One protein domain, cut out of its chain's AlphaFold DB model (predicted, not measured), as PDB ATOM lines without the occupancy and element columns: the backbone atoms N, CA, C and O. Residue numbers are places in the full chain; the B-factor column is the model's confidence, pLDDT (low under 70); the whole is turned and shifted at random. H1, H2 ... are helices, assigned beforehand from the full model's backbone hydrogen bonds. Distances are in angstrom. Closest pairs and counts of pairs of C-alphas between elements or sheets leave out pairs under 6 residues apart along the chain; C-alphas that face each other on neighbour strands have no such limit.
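Overview. This is residues 67 to 114 of the 173 residues of the protein "6-aminohexanoate-dimer hydrolase" of Ralstonia solanacearum UW551 (UniProt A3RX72). There is little regular structure: the domain is mostly a winding chain of loops, with two one-turn helices, H1 and H2, and a long link that swings out and folds back between them. The first and last residues lie towards opposite ends of the longest axis. The printed part has 48 residues, 8 of them in the named helices, H1 then H2; the class is all helix, with no named strand. It is compact, with a radius of gyration of the C-alphas of 10.3 A and spans of 29 by 24 by 17 A.

Arrangement. H1, residues 72 to 75, and H2, residues 101 to 104, are close but not clearly touching, with 2 pairs of C-alphas within 8 A. Their closest C-alphas, those of Pro 72 and Tyr 103, are 5.4 A apart. Both helices are too short for any O i to N i+4 pair; the one O i to N i+3 pair is within hydrogen-bond range in H2 but not in H1.

Along the chain. H1 begins at C-alpha 72 (37.325, 22.466, -31.062) and measures 5.1 A. H2 measures 4.9 A and ends at C-alpha 104 (31.337, 16.837, -35.028).

Size, cuts and confidence. The farthest C-alphas, those of Ala 68 and Pro 113, are 29.8 A apart. The link from H1 to H2, residues 76 to 100, is long. The printed part has no cut, and no printed residue is under 70 in pLDDT.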
ATOM      1  N   ALA A  67      39.154  18.932 -20.957       94.75
ATOM      2  CA  ALA A  67      38.055  19.598 -21.660       94.75
ATOM      3  C   ALA A  67      38.495  20.888 -22.370       94.75
ATOM      4  O   ALA A  67      38.185  21.048 -23.548       94.75
ATOM      5  N   ALA A  68      39.278  21.738 -21.697       94.50
ATOM      6  CA  ALA A  68      39.793  22.985 -22.262       94.50
ATOM      7  C   ALA A  68      40.833  22.762 -23.376       94.50
ATOM      8  O   ALA A  68      40.855  23.496 -24.360       94.50
ATOM      9  N   GLU A  69      41.694  21.747 -23.253       95.94
ATOM     10  CA  GLU A  69      42.660  21.394 -24.307       95.94
ATOM     11  C   GLU A  69      41.968  20.788 -25.538       95.94
ATOM     12  O   GLU A  69      42.446  20.963 -26.655       95.94
ATOM     13  N   SER A  70      40.841  20.099 -25.330       96.06
ATOM     14  CA  SER A  70      40.038  19.469 -26.384       96.06
ATOM     15  C   SER A  70      39.038  20.402 -27.079       96.06
ATOM     16  O   SER A  70      38.298  19.942 -27.947       96.06
ATOM     17  N   ASP A  71      38.991  21.683 -26.699       95.81
ATOM     18  CA  ASP A  71      38.076  22.670 -27.280       95.81
ATOM     19  C   ASP A  71      38.270  22.742 -28.810       95.81
ATOM     20  O   ASP A  71      39.385  23.004 -29.283       95.81
ATOM     21  N   PRO A  72      37.211  22.511 -29.612       95.50
ATOM     22  CA  PRO A  72      37.325  22.466 -31.062       95.50
ATOM     23  C   PRO A  72      37.760  23.802 -31.674       95.50
ATOM     24  O   PRO A  72      38.449  23.801 -32.697       95.50
ATOM     25  N   VAL A  73      37.417  24.929 -31.041       94.75
ATOM     26  CA  VAL A  73      37.853  26.259 -31.474       94.75
ATOM     27  C   VAL A  73      39.342  26.433 -31.204       94.75
ATOM     28  O   VAL A  73      40.072  26.894 -32.080       94.75
ATOM     29  N   ARG A  74      39.812  26.004 -30.027       95.81
ATOM     30  CA  ARG A  74      41.231  26.061 -29.647       95.81
ATOM     31  C   ARG A  74      42.103  25.149 -30.511       95.81
ATOM     32  O   ARG A  74      43.214  25.529 -30.868       95.81
ATOM     33  N   ILE A  75      41.615  23.952 -30.838       95.19
ATOM     34  CA  ILE A  75      42.306  23.013 -31.731       95.19
ATOM     35  C   ILE A  75      42.269  23.501 -33.188       95.19
ATOM     36  O   ILE A  75      43.134  23.123 -33.979       95.19
ATOM     37  N   GLY A  76      41.300  24.341 -33.552       95.94
ATOM     38  CA  GLY A  76      41.156  24.860 -34.910       95.94
ATOM     39  C   GLY A  76      40.505  23.866 -35.872       95.94
ATOM     40  O   GLY A  76      40.829  23.869 -37.058       95.94
ATOM     41  N   TRP A  77      39.625  22.984 -35.383       96.50
ATOM     42  CA  TRP A  77      38.904  22.049 -36.254       96.50
ATOM     43  C   TRP A  77      38.020  22.801 -37.246       96.50
ATOM     44  O   TRP A  77      37.277  23.695 -36.850       96.50
ATOM     45  N   MET A  78      38.084  22.406 -38.524       96.19
ATOM     46  CA  MET A  78      37.215  22.915 -39.595       96.19
ATOM     47  C   MET A  78      37.222  24.450 -39.765       96.19
ATOM     48  O   MET A  78      36.298  25.011 -40.346       96.19
ATOM     49  N   GLN A  79      38.269  25.145 -39.299       95.00
ATOM     50  CA  GLN A  79      38.408  26.597 -39.449       95.00
ATOM     51  C   GLN A  79      39.111  26.979 -40.757       95.00
ATOM     52  O   GLN A  79      40.102  26.362 -41.143       95.00
ATOM     53  N   GLY A  80      38.636  28.054 -41.395       94.12
ATOM     54  CA  GLY A  80      39.159  28.569 -42.665       94.12
ATOM     55  C   GLY A  80      38.460  27.989 -43.900       94.12
ATOM     56  O   GLY A  80      37.559  27.158 -43.794       94.12
ATOM     57  N   PHE A  81      38.862  28.447 -45.090       92.06
ATOM     58  CA  PHE A  81      38.344  27.938 -46.362       92.06
ATOM     59  C   PHE A  81      39.447  27.873 -47.440       92.06
ATOM     60  O   PHE A  81      39.873  28.924 -47.923       92.06
ATOM     61  N   PRO A  82      39.896  26.666 -47.842       90.75
ATOM     62  CA  PRO A  82      39.597  25.376 -47.209       90.75
ATOM     63  C   PRO A  82      40.259  25.267 -45.818       90.75
ATOM     64  O   PRO A  82      41.294  25.900 -45.595       90.75
ATOM     65  N   PRO A  83      39.710  24.473 -44.880       96.00
ATOM     66  CA  PRO A  83      40.413  24.168 -43.639       96.00
ATOM     67  C   PRO A  83      41.776  23.523 -43.903       96.00
ATOM     68  O   PRO A  83      41.967  22.843 -44.916       96.00
ATOM     69  N   ALA A  84      42.720  23.709 -42.978       95.88
ATOM     70  CA  ALA A  84      44.039  23.091 -43.085       95.88
ATOM     71  C   ALA A  84      43.914  21.553 -43.195       95.88
ATOM     72  O   ALA A  84      43.069  20.976 -42.505       95.88
ATOM     73  N   PRO A  85      44.728  20.862 -44.018       94.12
ATOM     74  CA  PRO A  85      44.563  19.425 -44.272       94.12
ATOM     75  C   PRO A  85      44.572  18.537 -43.018       94.12
ATOM     76  O   PRO A  85      43.848  17.546 -42.961       94.12
ATOM     77  N   ASP A  86      45.345  18.901 -41.991       94.19
ATOM     78  CA  ASP A  86      45.411  18.215 -40.693       94.19
ATOM     79  C   ASP A  86      44.242  18.566 -39.752       94.19
ATOM     80  O   ASP A  86      44.087  17.947 -38.698       94.19
ATOM     81  N   ARG A  87      43.406  19.538 -40.139       96.00
ATOM     82  CA  ARG A  87      42.248  20.069 -39.400       96.00
ATOM     83  C   ARG A  87      40.902  19.748 -40.043       96.00
ATOM     84  O   ARG A  87      39.869  20.224 -39.568       96.00
ATOM     85  N   ILE A  88      40.900  18.913 -41.080       95.31
ATOM     86  CA  ILE A  88      39.680  18.403 -41.702       95.31
ATOM     87  C   ILE A  88      39.191  17.176 -40.924       95.31
ATOM     88  O   ILE A  88      39.912  16.195 -40.741       95.31
ATOM     89  N   ILE A  89      37.936  17.222 -40.488       96.44
ATOM     90  CA  ILE A  89      37.216  16.080 -39.924       96.44
ATOM     91  C   ILE A  89      36.402  15.437 -41.048       96.44
ATOM     92  O   ILE A  89      35.789  16.125 -41.862       96.44
ATOM     93  N   ARG A  90      36.384  14.104 -41.095       94.44
ATOM     94  CA  ARG A  90      35.548  13.321 -42.015       94.44
ATOM     95  C   ARG A  90      34.606  12.425 -41.226       94.44
ATOM     96  O   ARG A  90      34.893  12.078 -40.088       94.44
ATOM     97  N   PHE A  91      33.492  12.022 -41.830       93.50
ATOM     98  CA  PHE A  91      32.597  11.045 -41.213       93.50
ATOM     99  C   PHE A  91      33.071   9.614 -41.502       93.50
ATOM    100  O   PHE A  91      32.530   8.916 -42.355       93.50
ATOM    101  N   ASP A  92      34.137   9.205 -40.819       94.50
ATOM    102  CA  ASP A  92      34.736   7.870 -40.880       94.50
ATOM    103  C   ASP A  92      35.154   7.402 -39.473       94.50
ATOM    104  O   ASP A  92      34.840   8.055 -38.474       94.50
ATOM    105  N   LEU A  93      35.839   6.261 -39.362       93.19
ATOM    106  CA  LEU A  93      36.272   5.744 -38.062       93.19
ATOM    107  C   LEU A  93      37.159   6.747 -37.307       93.19
ATOM    108  O   LEU A  93      36.947   6.956 -36.120       93.19
ATOM    109  N   ALA A  94      38.119   7.389 -37.977       91.62
ATOM    110  CA  ALA A  94      39.080   8.284 -37.333       91.62
ATOM    111  C   ALA A  94      38.455   9.629 -36.933       91.62
ATOM    112  O   ALA A  94      38.791  10.192 -35.887       91.62
ATOM    113  N   GLY A  95      37.534  10.149 -37.746       92.06
ATOM    114  CA  GLY A  95      36.804  11.381 -37.454       92.06
ATOM    115  C   GLY A  95      35.780  11.256 -36.326       92.06
ATOM    116  O   GLY A  95      35.452  12.259 -35.697       92.06
ATOM    117  N   ASN A  96      35.333  10.034 -36.023       93.62
ATOM    118  CA  ASN A  96      34.429   9.731 -34.910       93.62
ATOM    119  C   ASN A  96      35.152   9.413 -33.586       93.62
ATOM    120  O   ASN A  96      34.509   9.022 -32.614       93.62
ATOM    121  N   LEU A  97      36.475   9.592 -33.517       94.50
ATOM    122  CA  LEU A  97      37.239   9.464 -32.274       94.50
ATOM    123  C   LEU A  97      37.424  10.821 -31.589       94.50
ATOM    124  O   LEU A  97      37.555  11.868 -32.231       94.50
ATOM    125  N   PHE A  98      37.499  10.797 -30.260       94.44
ATOM    126  CA  PHE A  98      37.958  11.944 -29.482       94.44
ATOM    127  C   PHE A  98      39.370  12.366 -29.950       94.44
ATOM    128  O   PHE A  98      40.202  11.495 -30.213       94.44
ATOM    129  N   PRO A  99      39.678  13.674 -30.074       95.06
ATOM    130  CA  PRO A  99      38.855  14.835 -29.713       95.06
ATOM    131  C   PRO A  99      37.982  15.395 -30.849       95.06
ATOM    132  O   PRO A  99      37.300  16.393 -30.642       95.06
ATOM    133  N   ARG A 100      37.978  14.801 -32.051       95.94
ATOM    134  CA  ARG A 100      37.211  15.326 -33.205       95.94
ATOM    135  C   ARG A 100      35.702  15.333 -32.954       95.94
ATOM    136  O   ARG A 100      35.003  16.219 -33.444       95.94
ATOM    137  N   THR A 101      35.224  14.412 -32.118       95.56
ATOM    138  CA  THR A 101      33.830  14.366 -31.652       95.56
ATOM    139  C   THR A 101      33.373  15.643 -30.948       95.56
ATOM    140  O   THR A 101      32.196  15.978 -31.058       95.56
ATOM    141  N   ARG A 102      34.285  16.411 -30.323       96.25
ATOM    142  CA  ARG A 102      33.962  17.716 -29.712       96.25
ATOM    143  C   ARG A 102      33.445  18.733 -30.732       96.25
ATOM    144  O   ARG A 102      32.629  19.578 -30.391       96.25
ATOM    145  N   TYR A 103      33.895  18.652 -31.987       96.56
ATOM    146  CA  TYR A 103      33.327  19.449 -33.077       96.56
ATOM    147  C   TYR A 103      32.124  18.741 -33.705       96.56
ATOM    148  O   TYR A 103      31.052  19.335 -33.832       96.56
ATOM    149  N   SER A 104      32.288  17.477 -34.112       96.00
ATOM    150  CA  SER A 104      31.337  16.837 -35.028       96.00
ATOM    151  C   SER A 104      29.939  16.661 -34.440       96.00
ATOM    152  O   SER A 104      28.963  16.833 -35.168       96.00
ATOM    153  N   PHE A 105      29.807  16.405 -33.135       95.12
ATOM    154  CA  PHE A 105      28.498  16.209 -32.497       95.12
ATOM    155  C   PHE A 105      27.650  17.486 -32.480       95.12
ATOM    156  O   PHE A 105      26.433  17.411 -32.652       95.12
ATOM    157  N   SER A 106      28.291  18.652 -32.415       95.38
ATOM    158  CA  SER A 106      27.629  19.960 -32.508       95.38
ATOM    159  C   SER A 106      27.403  20.424 -33.957       95.38
ATOM    160  O   SER A 106      26.609  21.331 -34.198       95.38
ATOM    161  N   HIS A 107      28.044  19.773 -34.936       96.06
ATOM    162  CA  HIS A 107      28.058  20.170 -36.354       96.06
ATOM    163  C   HIS A 107      27.606  19.045 -37.301       96.06
ATOM    164  O   HIS A 107      27.945  19.030 -38.481       96.06
ATOM    165  N   MET A 108      26.800  18.095 -36.817       95.38
ATOM    166  CA  MET A 108      26.498  16.844 -37.534       95.38
ATOM    167  C   MET A 108      25.921  17.039 -38.952       95.38
ATOM    168  O   MET A 108      26.141  16.217 -39.843       95.38
ATOM    169  N   ARG A 109      25.225  18.159 -39.192       96.38
ATOM    170  CA  ARG A 109      24.659  18.519 -40.507       96.38
ATOM    171  C   ARG A 109      25.699  18.761 -41.605       96.38
ATOM    172  O   ARG A 109      25.327  18.775 -42.772       96.38
ATOM    173  N   GLU A 110      26.963  18.964 -41.241       94.38
ATOM    174  CA  GLU A 110      28.082  19.116 -42.181       94.38
ATOM    175  C   GLU A 110      28.634  17.762 -42.650       94.38
ATOM    176  O   GLU A 110      29.322  17.690 -43.666       94.38
ATOM    177  N   PHE A 111      28.328  16.681 -41.926       94.50
ATOM    178  CA  PHE A 111      28.955  15.371 -42.107       94.50
ATOM    179  C   PHE A 111      28.043  14.346 -42.776       94.50
ATOM    180  O   PHE A 111      28.516  13.500 -43.536       94.50
ATOM    181  N   VAL A 112      26.742  14.401 -42.488       94.81
ATOM    182  CA  VAL A 112      25.761  13.425 -42.971       94.81
ATOM    183  C   VAL A 112      24.486  14.114 -43.457       94.81
ATOM    184  O   VAL A 112      24.162  15.211 -42.996       94.81
ATOM    185  N   PRO A 113      23.715  13.478 -44.359       96.69
ATOM    186  CA  PRO A 113      22.398  13.975 -44.728       96.69
ATOM    187  C   PRO A 113      21.505  14.128 -43.494       96.69
ATOM    188  O   PRO A 113      21.283  13.177 -42.745       96.69
ATOM    189  N   THR A 114      20.964  15.327 -43.295       96.75
ATOM    190  CA  THR A 114      20.016  15.627 -42.217       96.75
ATOM    191  C   THR A 114      18.726  16.187 -42.793       96.75
ATOM    192  O   THR A 114      18.674  16.664 -43.929       96.75
TER     193      THR A 114